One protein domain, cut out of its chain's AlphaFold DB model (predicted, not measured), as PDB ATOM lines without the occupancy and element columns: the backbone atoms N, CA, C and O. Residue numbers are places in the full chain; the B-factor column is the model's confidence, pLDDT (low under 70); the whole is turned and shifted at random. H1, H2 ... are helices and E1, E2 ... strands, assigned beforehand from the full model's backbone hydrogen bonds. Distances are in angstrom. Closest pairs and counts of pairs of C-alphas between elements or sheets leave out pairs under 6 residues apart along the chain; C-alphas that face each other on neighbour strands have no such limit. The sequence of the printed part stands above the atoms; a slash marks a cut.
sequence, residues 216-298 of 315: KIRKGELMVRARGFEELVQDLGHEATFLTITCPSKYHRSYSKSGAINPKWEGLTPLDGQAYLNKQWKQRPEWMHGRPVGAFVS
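AT A GLANCE: This is residues 216 to 298 of the 315 residues of the protein "Replication protein" of Vibrio sp. MEBiC08052 (UniProt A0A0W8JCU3). A loose, open shape: a small sheet of two parallel strands, E1 and E2, has the second half of the long helix H1 packed on it, while residues 216 to 225 of H1 stick out free. From E1 a long stretch without named elements, residues 244 to 269, runs away from the sheet and loops round at the far end, and H2 leads the chain back towards E2. The printed part has 83 residues with two named helices and two named strands in the order H1, E1, H2, E2, and its class is mixed, helices and strands. The radius of gyration of the C-alphas is 17.1 A, and the C-alphas span 48 by 37 by 22 A.

IN THESE COORDINATES: The printed part begins with H1, residues 216 to 235, which starts at C-alpha 216 (-3.309, -10.532, -20.425) and is 28.9 A long from first to last C-alpha. E1, residues 239 to 243, is 12.5 A long. H2, residues 270 to 282, starts at C-alpha 270 (-2.937, -23.046, -44.142) and is 18.7 A long. E2, residues 293 to 297, is 12.1 A long and ends at C-alpha 297 (-11.312, -27.424, -27.325).

HOW THE PARTS SIT: E1 and E2 are parallel neighbours, with 29 degrees between their directions. C-alphas 241 and 295 face each other at 5.2 A. N 294 and O 239 are within hydrogen-bond range at 3.0 A, as are N 243 and O 296 at 3.3 A. The closest C-alphas of H1 and E1 are those of Glu 230 and Ala 240, 5.6 A apart. The closest C-alphas of H1 and E2 are those of Val 233 and Gly 294, 5.9 A apart. E1, H2 and E2 form a strand-helix-strand unit, two parallel neighbour strands with a helix between them along the chain, and its crossover is right-handed. H1 and H2 are apart. In H1 and H2 every O i to N i+4 pair is within hydrogen-bond range.

THE WHOLE: The two C-alphas farthest apart are those of Asp 235 and Ile 261, at 48.5 A. The printed part has no cut. The link from H1 to E1 is tight, with 3 residues; the link from E1 to H2 is long, with 26; the link from H2 to E2 is short, with 10. Residues 282 to 290 stand free, of which 282 belongs to H2. The mean pLDDT of the printed part is 83.3; residues 284 to 298, which include E2, are under 70.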
ATOM      1  N   LYS A 216      -3.361  -9.998 -21.792       91.94
ATOM      2  CA  LYS A 216      -3.309 -10.532 -20.425       91.94
ATOM      3  C   LYS A 216      -4.710 -10.591 -19.824       91.94
ATOM      4  O   LYS A 216      -5.086 -11.646 -19.316       91.94
ATOM      5  N   ILE A 217      -5.491  -9.514 -19.954       92.12
ATOM      6  CA  ILE A 217      -6.890  -9.470 -19.493       92.12
ATOM      7  C   ILE A 217      -7.724 -10.495 -20.260       92.12
ATOM      8  O   ILE A 217      -8.381 -11.335 -19.653       92.12
ATOM      9  N   ARG A 218      -7.612 -10.519 -21.595       91.88
ATOM     10  CA  ARG A 218      -8.320 -11.496 -22.436       91.88
ATOM     11  C   ARG A 218      -7.999 -12.943 -22.061       91.88
ATOM     12  O   ARG A 218      -8.892 -13.783 -22.069       91.88
ATOM     13  N   LYS A 219      -6.730 -13.250 -21.762       90.31
ATOM     14  CA  LYS A 219      -6.326 -14.582 -21.288       90.31
ATOM     15  C   LYS A 219      -6.967 -14.888 -19.935       90.31
ATOM     16  O   LYS A 219      -7.479 -15.989 -19.774       90.31
ATOM     17  N   GLY A 220      -6.949 -13.940 -18.999       92.25
ATOM     18  CA  GLY A 220      -7.617 -14.078 -17.703       92.25
ATOM     19  C   GLY A 220      -9.099 -14.413 -17.864       92.25
ATOM     20  O   GLY A 220      -9.543 -15.441 -17.367       92.25
ATOM     21  N   GLU A 221      -9.831 -13.625 -18.654       92.38
ATOM     22  CA  GLU A 221     -11.251 -13.877 -18.935       92.38
ATOM     23  C   GLU A 221     -11.502 -15.240 -19.586       92.38
ATOM     24  O   GLU A 221     -12.446 -15.934 -19.216       92.38
ATOM     25  N   LEU A 222     -10.664 -15.641 -20.548       88.44
ATOM     26  CA  LEU A 222     -10.785 -16.949 -21.192       88.44
ATOM     27  C   LEU A 222     -10.634 -18.089 -20.175       88.44
ATOM     28  O   LEU A 222     -11.419 -19.032 -20.213       88.44
ATOM     29  N   MET A 223      -9.653 -17.996 -19.273       88.31
ATOM     30  CA  MET A 223      -9.424 -19.014 -18.243       88.31
ATOM     31  C   MET A 223     -10.555 -19.046 -17.212       88.31
ATOM     32  O   MET A 223     -10.989 -20.130 -16.841       88.31
ATOM     33  N   VAL A 224     -11.072 -17.882 -16.800       90.62
ATOM     34  CA  VAL A 224     -12.229 -17.791 -15.892       90.62
ATOM     35  C   VAL A 224     -13.464 -18.434 -16.524       90.62
ATOM     36  O   VAL A 224     -14.130 -19.238 -15.880       90.62
ATOM     37  N   ARG A 225     -13.742 -18.152 -17.805       86.75
ATOM     38  CA  ARG A 225     -14.852 -18.799 -18.523       86.75
ATOM     39  C   ARG A 225     -14.653 -20.307 -18.626       86.75
ATOM     40  O   ARG A 225     -15.583 -21.045 -18.336       86.75
ATOM     41  N   ALA A 226     -13.458 -20.761 -19.014       84.25
ATOM     42  CA  ALA A 226     -13.154 -22.188 -19.113       84.25
ATOM     43  C   ALA A 226     -13.371 -22.913 -17.775       84.25
ATOM     44  O   ALA A 226     -13.957 -23.990 -17.763       84.25
ATOM     45  N   ARG A 227     -12.969 -22.292 -16.659       85.94
ATOM     46  CA  ARG A 227     -13.186 -22.831 -15.315       85.94
ATOM     47  C   ARG A 227     -14.666 -22.898 -14.934       85.94
ATOM     48  O   ARG A 227     -15.118 -23.945 -14.497       85.94
ATOM     49  N   GLY A 228     -15.425 -21.823 -15.140       86.56
ATOM     50  CA  GLY A 228     -16.855 -21.818 -14.801       86.56
ATOM     51  C   GLY A 228     -17.656 -22.856 -15.592       86.56
ATOM     52  O   GLY A 228     -18.603 -23.443 -15.081       86.56
ATOM     53  N   PHE A 229     -17.257 -23.138 -16.832       81.88
ATOM     54  CA  PHE A 229     -17.864 -24.233 -17.576       81.88
ATOM     55  C   PHE A 229     -17.429 -25.622 -17.100       81.88
ATOM     56  O   PHE A 229     -18.235 -26.543 -17.161       81.88
ATOM     57  N   GLU A 230     -16.176 -25.797 -16.676       83.69
ATOM     58  CA  GLU A 230     -15.726 -27.048 -16.058       83.69
ATOM     59  C   GLU A 230     -16.576 -27.366 -14.819       83.69
ATOM     60  O   GLU A 230     -17.076 -28.480 -14.704       83.69
ATOM     61  N   GLU A 231     -16.807 -26.371 -13.958       87.88
ATOM     62  CA  GLU A 231     -17.663 -26.488 -12.769       87.88
ATOM     63  C   GLU A 231     -19.113 -26.835 -13.149       87.88
ATOM     64  O   GLU A 231     -19.655 -27.817 -12.654       87.88
ATOM     65  N   LEU A 232     -19.706 -26.131 -14.123       85.50
ATOM     66  CA  LEU A 232     -21.062 -26.429 -14.609       85.50
ATOM     67  C   LEU A 232     -21.206 -27.865 -15.142       85.50
ATOM     68  O   LEU A 232     -22.214 -28.527 -14.917       85.50
ATOM     69  N   VAL A 233     -20.218 -28.339 -15.901       82.88
ATOM     70  CA  VAL A 233     -20.217 -29.692 -16.475       82.88
ATOM     71  C   VAL A 233     -20.105 -30.735 -15.358       82.88
ATOM     72  O   VAL A 233     -20.815 -31.737 -15.403       82.88
ATOM     73  N   GLN A 234     -19.293 -30.478 -14.331       82.75
ATOM     74  CA  GLN A 234     -19.197 -31.339 -13.149       82.75
ATOM     75  C   GLN A 234     -20.523 -31.406 -12.378       82.75
ATOM     76  O   GLN A 234     -20.968 -32.507 -12.055       82.75
ATOM     77  N   ASP A 235     -21.195 -30.271 -12.163       89.06
ATOM     78  CA  ASP A 235     -22.503 -30.210 -11.486       89.06
ATOM     79  C   ASP A 235     -23.593 -30.994 -12.238       89.06
ATOM     80  O   ASP A 235     -24.493 -31.577 -11.633       89.06
ATOM     81  N   LEU A 236     -23.497 -31.056 -13.569       86.75
ATOM     82  CA  LEU A 236     -24.389 -31.837 -14.432       86.75
ATOM     83  C   LEU A 236     -24.024 -33.334 -14.506       86.75
ATOM     84  O   LEU A 236     -24.646 -34.085 -15.261       86.75
ATOM     85  N   GLY A 237     -23.014 -33.786 -13.753       84.94
ATOM     86  CA  GLY A 237     -22.532 -35.171 -13.782       84.94
ATOM     87  C   GLY A 237     -21.838 -35.544 -15.096       84.94
ATOM     88  O   GLY A 237     -21.848 -36.707 -15.501       84.94
ATOM     89  N   HIS A 238     -21.290 -34.558 -15.808       82.69
ATOM     90  CA  HIS A 238     -20.558 -34.733 -17.059       82.69
ATOM     91  C   HIS A 238     -19.040 -34.624 -16.835       82.69
ATOM     92  O   HIS A 238     -18.570 -34.084 -15.835       82.69
ATOM     93  N   GLU A 239     -18.252 -35.099 -17.802       80.00
ATOM     94  CA  GLU A 239     -16.792 -34.935 -17.797       80.00
ATOM     95  C   GLU A 239     -16.367 -33.757 -18.686       80.00
ATOM     96  O   GLU A 239     -16.824 -33.622 -19.827       80.00
ATOM     97  N   ALA A 240     -15.466 -32.911 -18.174       75.69
ATOM     98  CA  ALA A 240     -14.848 -31.830 -18.931       75.69
ATOM     99  C   ALA A 240     -13.587 -32.338 -19.647       75.69
ATOM    100  O   ALA A 240     -12.584 -32.661 -19.014       75.69
ATOM    101  N   THR A 241     -13.605 -32.391 -20.983       75.19
ATOM    102  CA  THR A 241     -12.464 -32.889 -21.775       75.19
ATOM    103  C   THR A 241     -11.838 -31.788 -22.622       75.19
ATOM    104  O   THR A 241     -12.550 -31.043 -23.298       75.19
ATOM    105  N   PHE A 242     -10.499 -31.734 -22.643       75.31
ATOM    106  CA  PHE A 242      -9.726 -30.872 -23.537       75.31
ATOM    107  C   PHE A 242      -9.167 -31.636 -24.739       75.31
ATOM    108  O   PHE A 242      -8.367 -32.557 -24.580       75.31
ATOM    109  N   LEU A 243      -9.531 -31.216 -25.952       74.94
ATOM    110  CA  LEU A 243      -9.105 -31.888 -27.184       74.94
ATOM    111  C   LEU A 243      -8.105 -31.053 -27.976       74.94
ATOM    112  O   LEU A 243      -8.201 -29.829 -28.053       74.94
ATOM    113  N   THR A 244      -7.151 -31.738 -28.606       77.44
ATOM    114  CA  THR A 244      -6.213 -31.136 -29.559       77.44
ATOM    115  C   THR A 244      -6.310 -31.878 -30.883       77.44
ATOM    116  O   THR A 244      -5.747 -32.955 -31.044       77.44
ATOM    117  N   ILE A 245      -7.016 -31.281 -31.841       81.88
ATOM    118  CA  ILE A 245      -7.132 -31.804 -33.204       81.88
ATOM    119  C   ILE A 245      -6.031 -31.167 -34.053       81.88
ATOM    120  O   ILE A 245      -5.823 -29.951 -34.008       81.88
ATOM    121  N   THR A 246      -5.312 -31.978 -34.828       84.94
ATOM    122  CA  THR A 246      -4.244 -31.500 -35.716       84.94
ATOM    123  C   THR A 246      -4.502 -31.926 -37.154       84.94
ATOM    124  O   THR A 246      -5.194 -32.906 -37.409       84.94
ATOM    125  N   CYS A 247      -3.967 -31.174 -38.117       91.56
ATOM    126  CA  CYS A 247      -4.092 -31.558 -39.518       91.56
ATOM    127  C   CYS A 247      -3.238 -32.805 -39.824       91.56
ATOM    128  O   CYS A 247      -2.089 -32.863 -39.371       91.56
ATOM    129  N   PRO A 248      -3.722 -33.732 -40.672       93.69
ATOM    130  CA  PRO A 248      -2.927 -34.837 -41.203       93.69
ATOM    131  C   PRO A 248      -1.662 -34.379 -41.943       93.69
ATOM    132  O   PRO A 248      -1.563 -33.239 -42.405       93.69
ATOM    133  N   SER A 249      -0.710 -35.300 -42.140       94.06
ATOM    134  CA  SER A 249       0.603 -35.024 -42.758       94.06
ATOM    135  C   SER A 249       0.525 -34.272 -44.098       94.06
ATOM    136  O   SER A 249       1.337 -33.381 -44.344       94.06
ATOM    137  N   LYS A 250      -0.492 -34.546 -44.927       95.62
ATOM    138  CA  LYS A 250      -0.678 -33.912 -46.243       95.62
ATOM    139  C   LYS A 250      -0.847 -32.391 -46.234       95.62
ATOM    140  O   LYS A 250      -0.613 -31.749 -47.256       95.62
ATOM    141  N   TYR A 251      -1.190 -31.806 -45.085       94.81
ATOM    142  CA  TYR A 251      -1.297 -30.355 -44.897       94.81
ATOM    143  C   TYR A 251       0.023 -29.691 -44.480       94.81
ATOM    144  O   TYR A 251       0.119 -28.466 -44.474       94.81
ATOM    145  N   HIS A 252       1.053 -30.468 -44.132       93.75
ATOM    146  CA  HIS A 252       2.303 -29.941 -43.581       93.75
ATOM    147  C   HIS A 252       3.414 -29.958 -44.619       93.75
ATOM    148  O   HIS A 252       3.909 -31.023 -44.982       93.75
ATOM    149  N   ARG A 253       3.870 -28.772 -45.032       94.56
ATOM    150  CA  ARG A 253       4.969 -28.617 -45.996       94.56
ATOM    151  C   ARG A 253       6.288 -29.258 -45.551       94.56
ATOM    152  O   ARG A 253       7.062 -29.745 -46.374       94.56
ATOM    153  N   SER A 254       6.577 -29.223 -44.259       96.12
ATOM    154  CA  SER A 254       7.852 -29.688 -43.722       96.12
ATOM    155  C   SER A 254       7.656 -30.508 -42.465       96.12
ATOM    156  O   SER A 254       6.732 -30.247 -41.695       96.12
ATOM    157  N   TYR A 255       8.570 -31.438 -42.212       94.19
ATOM    158  CA  TYR A 255       8.612 -32.147 -40.942       94.19
ATOM    159  C   TYR A 255       8.886 -31.183 -39.784       94.19
ATOM    160  O   TYR A 255       9.823 -30.384 -39.824       94.19
ATOM    161  N   SER A 256       8.105 -31.309 -38.711       91.00
ATOM    162  CA  SER A 256       8.140 -30.399 -37.556       91.00
ATOM    163  C   SER A 256       9.498 -30.338 -36.846       91.00
ATOM    164  O   SER A 256       9.883 -29.282 -36.347       91.00
ATOM    165  N   LYS A 257      10.237 -31.456 -36.804       91.69
ATOM    166  CA  LYS A 257      11.544 -31.547 -36.134       91.69
ATOM    167  C   LYS A 257      12.701 -31.095 -37.024       91.69
ATOM    168  O   LYS A 257      13.524 -30.296 -36.590       91.69
ATOM    169  N   SER A 258      12.779 -31.604 -38.254       94.19
ATOM    170  CA  SER A 258      13.940 -31.391 -39.132       94.19
ATOM    171  C   SER A 258      13.813 -30.169 -40.046       94.19
ATOM    172  O   SER A 258      14.827 -29.672 -40.535       94.19
ATOM    173  N   GLY A 259      12.590 -29.697 -40.315       93.88
ATOM    174  CA  GLY A 259      12.310 -28.677 -41.330       93.88
ATOM    175  C   GLY A 259      12.539 -29.147 -42.774       93.88
ATOM    176  O   GLY A 259      12.448 -28.338 -43.698       93.88
ATOM    177  N   ALA A 260      12.842 -30.434 -42.981       94.94
ATOM    178  CA  ALA A 260      12.967 -31.020 -44.310       94.94
ATOM    179  C   ALA A 260      11.595 -31.096 -44.994       94.94
ATOM    180  O   ALA A 260      10.567 -31.189 -44.319       94.94
ATOM    181  N   ILE A 261      11.595 -31.045 -46.327       95.19
ATOM    182  CA  ILE A 261      10.375 -31.112 -47.136       95.19
ATOM    183  C   ILE A 261       9.672 -32.445 -46.871       95.19
ATOM    184  O   ILE A 261      10.314 -33.492 -46.844       95.19
ATOM    185  N   ASN A 262       8.360 -32.388 -46.665       95.94
ATOM    186  CA  ASN A 262       7.518 -33.563 -46.501       95.94
ATOM    187  C   ASN A 262       7.024 -34.054 -47.876       95.94
ATOM    188  O   ASN A 262       6.251 -33.332 -48.509       95.94
ATOM    189  N   PRO A 263       7.391 -35.266 -48.332       95.44
ATOM    190  CA  PRO A 263       6.919 -35.811 -49.608       95.44
ATOM    191  C   PRO A 263       5.406 -36.049 -49.652       95.44
ATOM    192  O   PRO A 263       4.826 -36.067 -50.729       95.44
ATOM    193  N   LYS A 264       4.753 -36.213 -48.491       96.19
ATOM    194  CA  LYS A 264       3.295 -36.402 -48.404       96.19
ATOM    195  C   LYS A 264       2.508 -35.101 -48.577       96.19
ATOM    196  O   LYS A 264       1.285 -35.141 -48.568       96.19
ATOM    197  N   TRP A 265       3.172 -33.945 -48.650       95.44
ATOM    198  CA  TRP A 265       2.490 -32.660 -48.750       95.44
ATOM    199  C   TRP A 265       1.853 -32.469 -50.128       95.44
ATOM    200  O   TRP A 265       2.542 -32.400 -51.140       95.44
ATOM    201  N   GLU A 266       0.535 -32.289 -50.155       94.25
ATOM    202  CA  GLU A 266      -0.262 -32.190 -51.390       94.25
ATOM    203  C   GLU A 266      -0.362 -30.746 -51.926       94.25
ATOM    204  O   GLU A 266      -1.283 -30.378 -52.661       94.25
ATOM    205  N   GLY A 267       0.555 -29.861 -51.521       91.44
ATOM    206  CA  GLY A 267       0.487 -28.448 -51.903       91.44
ATOM    207  C   GLY A 267      -0.672 -27.686 -51.246       91.44
ATOM    208  O   GLY A 267      -1.112 -26.666 -51.782       91.44
ATOM    209  N   LEU A 268      -1.204 -28.198 -50.131       92.88
ATOM    210  CA  LEU A 268      -2.300 -27.589 -49.373       92.88
ATOM    211  C   LEU A 268      -1.800 -26.382 -48.572       92.88
ATOM    212  O   LEU A 268      -0.683 -26.378 -48.047       92.88
ATOM    213  N   THR A 269      -2.635 -25.351 -48.490       91.69
ATOM    214  CA  THR A 269      -2.350 -24.092 -47.800       91.69
ATOM    215  C   THR A 269      -2.843 -24.123 -46.347       91.69
ATOM    216  O   THR A 269      -3.717 -24.919 -45.995       91.69
ATOM    217  N   PRO A 270      -2.374 -23.201 -45.484       90.75
ATOM    218  CA  PRO A 270      -2.937 -23.046 -44.142       90.75
ATOM    219  C   PRO A 270      -4.453 -22.773 -44.123       90.75
ATOM    220  O   PRO A 270      -5.128 -23.130 -43.161       90.75
ATOM    221  N   LEU A 271      -5.009 -22.163 -45.181       90.75
ATOM    222  CA  LEU A 271      -6.455 -21.952 -45.306       90.75
ATOM    223  C   LEU A 271      -7.205 -23.265 -45.556       90.75
ATOM    224  O   LEU A 271      -8.271 -23.458 -44.975       90.75
ATOM    225  N   ASP A 272      -6.632 -24.172 -46.348       93.06
ATOM    226  CA  ASP A 272      -7.196 -25.509 -46.568       93.06
ATOM    227  C   ASP A 272      -7.191 -26.314 -45.263       93.06
ATOM    228  O   ASP A 272      -8.183 -26.954 -44.917       93.06
ATOM    229  N   GLY A 273      -6.110 -26.203 -44.482       93.12
ATOM    230  CA  GLY A 273      -6.032 -26.774 -43.135       93.12
ATOM    231  C   GLY A 273      -7.110 -26.221 -42.198       93.12
ATOM    232  O   GLY A 273      -7.802 -26.990 -41.535       93.12
ATOM    233  N   GLN A 274      -7.322 -24.900 -42.184       91.50
ATOM    234  CA  GLN A 274      -8.396 -24.286 -41.394       91.50
ATOM    235  C   GLN A 274      -9.784 -24.774 -41.831       91.50
ATOM    236  O   GLN A 274     -10.632 -25.044 -40.981       91.50
ATOM    237  N   ALA A 275     -10.036 -24.879 -43.138       91.81
ATOM    238  CA  ALA A 275     -11.306 -25.371 -43.664       91.81
ATOM    239  C   ALA A 275     -11.550 -26.836 -43.272       91.81
ATOM    240  O   ALA A 275     -12.653 -27.178 -42.845       91.81
ATOM    241  N   TYR A 276     -10.510 -27.673 -43.342       93.06
ATOM    242  CA  TYR A 276     -10.552 -29.053 -42.868       93.06
ATOM    243  C   TYR A 276     -10.900 -29.128 -41.379       93.06
ATOM    244  O   TYR A 276     -11.876 -29.787 -41.028       93.06
ATOM    245  N   LEU A 277     -10.181 -28.402 -40.519       89.25
ATOM    246  CA  LEU A 277     -10.446 -28.400 -39.077       89.25
ATOM    247  C   LEU A 277     -11.855 -27.888 -38.754       89.25
ATOM    248  O   LEU A 277     -12.539 -28.472 -37.922       89.25
ATOM    249  N   ASN A 278     -12.336 -26.854 -39.451       89.19
ATOM    250  CA  ASN A 278     -13.712 -26.372 -39.301       89.19
ATOM    251  C   ASN A 278     -14.751 -27.427 -39.716       89.19
ATOM    252  O   ASN A 278     -15.829 -27.481 -39.130       89.19
ATOM    253  N   LYS A 279     -14.459 -28.251 -40.733       88.81
ATOM    254  CA  LYS A 279     -15.334 -29.358 -41.142       88.81
ATOM    255  C   LYS A 279     -15.350 -30.463 -40.088       88.81
ATOM    256  O   LYS A 279     -16.439 -30.892 -39.723       88.81
ATOM    257  N   GLN A 280     -14.179 -30.869 -39.590       85.31
ATOM    258  CA  GLN A 280     -14.066 -31.848 -38.499       85.31
ATOM    259  C   GLN A 280     -14.855 -31.391 -37.272       85.31
ATOM    260  O   GLN A 280     -15.569 -32.168 -36.663       85.31
ATOM    261  N   TRP A 281     -14.822 -30.095 -36.982       75.31
ATOM    262  CA  TRP A 281     -15.545 -29.511 -35.862       75.31
ATOM    263  C   TRP A 281     -17.066 -29.552 -35.945       75.31
ATOM    264  O   TRP A 281     -17.737 -29.641 -34.922       75.31
ATOM    265  N   LYS A 282     -17.626 -29.442 -37.151       80.50
ATOM    266  CA  LYS A 282     -19.079 -29.555 -37.337       80.50
ATOM    267  C   LYS A 282     -19.573 -30.983 -37.118       80.50
ATOM    268  O   LYS A 282     -20.774 -31.189 -36.984       80.50
ATOM    269  N   GLN A 283     -18.667 -31.952 -37.133       78.50
ATOM    270  CA  GLN A 283     -18.976 -33.346 -36.888       78.50
ATOM    271  C   GLN A 283     -18.813 -33.599 -35.392       78.50
ATOM    272  O   GLN A 283     -17.799 -33.230 -34.802       78.50
ATOM    273  N   ARG A 284     -19.816 -34.217 -34.762       65.56
ATOM    274  CA  ARG A 284     -19.614 -34.786 -33.431       65.56
ATOM    275  C   ARG A 284     -18.681 -35.990 -33.619       65.56
ATOM    276  O   ARG A 284     -19.040 -36.879 -34.391       65.56
ATOM    277  N   PRO A 285     -17.494 -36.017 -32.990       66.19
ATOM    278  CA  PRO A 285     -16.622 -37.175 -33.075       66.19
ATOM    279  C   PRO A 285     -17.356 -38.414 -32.572       66.19
ATOM    280  O   PRO A 285     -18.037 -38.353 -31.549       66.19
ATOM    281  N   GLU A 286     -17.191 -39.535 -33.264       64.19
ATOM    282  CA  GLU A 286     -17.903 -40.776 -32.955       64.19
ATOM    283  C   GLU A 286     -17.675 -41.244 -31.511       64.19
ATOM    284  O   GLU A 286     -18.599 -41.704 -30.851       64.19
ATOM    285  N   TRP A 287     -16.483 -41.018 -30.957       62.50
ATOM    286  CA  TRP A 287     -16.175 -41.362 -29.567       62.50
ATOM    287  C   TRP A 287     -16.971 -40.550 -28.525       62.50
ATOM    288  O   TRP A 287     -17.058 -40.971 -27.371       62.50
ATOM    289  N   MET A 288     -17.551 -39.403 -28.907       64.88
ATOM    290  CA  MET A 288     -18.469 -38.630 -28.058       64.88
ATOM    291  C   MET A 288     -19.906 -39.166 -28.107       64.88
ATOM    292  O   MET A 288     -20.753 -38.723 -27.329       64.88
ATOM    293  N   HIS A 289     -20.229 -40.081 -29.024       67.75
ATOM    294  CA  HIS A 289     -21.554 -40.692 -29.072       67.75
ATOM    295  C   HIS A 289     -21.780 -41.551 -27.820       67.75
ATOM    296  O   HIS A 289     -20.933 -42.353 -27.438       67.75
ATOM    297  N   GLY A 290     -22.925 -41.354 -27.158       62.41
ATOM    298  CA  GLY A 290     -23.305 -42.111 -25.961       62.41
ATOM    299  C   GLY A 290     -22.569 -41.729 -24.671       62.41
ATOM    300  O   GLY A 290     -22.755 -42.414 -23.669       62.41
ATOM    301  N   ARG A 291     -21.758 -40.657 -24.657       63.25
ATOM    302  CA  ARG A 291     -21.062 -40.186 -23.447       63.25
ATOM    303  C   ARG A 291     -21.587 -38.825 -22.961       63.25
ATOM    304  O   ARG A 291     -21.780 -37.926 -23.783       63.25
ATOM    305  N   PRO A 292     -21.756 -38.630 -21.642       59.38
ATOM    306  CA  PRO A 292     -22.098 -37.342 -21.042       59.38
ATOM    307  C   PRO A 292     -20.851 -36.437 -20.964       59.38
ATOM    308  O   PRO A 292     -20.238 -36.290 -19.911       59.38
ATOM    309  N   VAL A 293     -20.415 -35.881 -22.101       59.75
ATOM    310  CA  VAL A 293     -19.183 -35.068 -22.193       59.75
ATOM    311  C   VAL A 293     -19.518 -33.609 -22.492       59.75
ATOM    312  O   VAL A 293     -20.160 -33.307 -23.501       59.75
ATOM    313  N   GLY A 294     -19.006 -32.699 -21.663       54.62
ATOM    314  CA  GLY A 294     -18.899 -31.275 -21.978       54.62
ATOM    315  C   GLY A 294     -17.511 -30.978 -22.550       54.62
ATOM    316  O   GLY A 294     -16.507 -31.116 -21.855       54.62
ATOM    317  N   ALA A 295     -17.407 -30.604 -23.828       53.62
ATOM    318  CA  ALA A 295     -16.105 -30.455 -24.486       53.62
ATOM    319  C   ALA A 295     -15.608 -28.999 -24.529       53.62
ATOM    320  O   ALA A 295     -16.257 -28.127 -25.110       53.62
ATOM    321  N   PHE A 296     -14.394 -28.772 -24.015       48.47
ATOM    322  CA  PHE A 296     -13.579 -27.580 -24.270       48.47
ATOM    323  C   PHE A 296     -12.505 -27.923 -25.283       48.47
ATOM    324  O   PHE A 296     -11.813 -28.926 -25.163       48.47
ATOM    325  N   VAL A 297     -12.304 -27.095 -26.298       48.16
ATOM    326  CA  VAL A 297     -11.312 -27.424 -27.325       48.16
ATOM    327  C   VAL A 297     -10.572 -26.174 -27.744       48.16
ATOM    328  O   VAL A 297     -11.161 -25.121 -27.993       48.16
ATOM    329  N   SER A 298      -9.256 -26.311 -27.831       45.62
ATOM    330  CA  SER A 298      -8.364 -25.256 -28.284       45.62
ATOM    331  C   SER A 298      -7.855 -25.540 -29.688       45.62
ATOM    332  O   SER A 298      -7.552 -26.675 -30.058       45.62
TER     333      SER A 298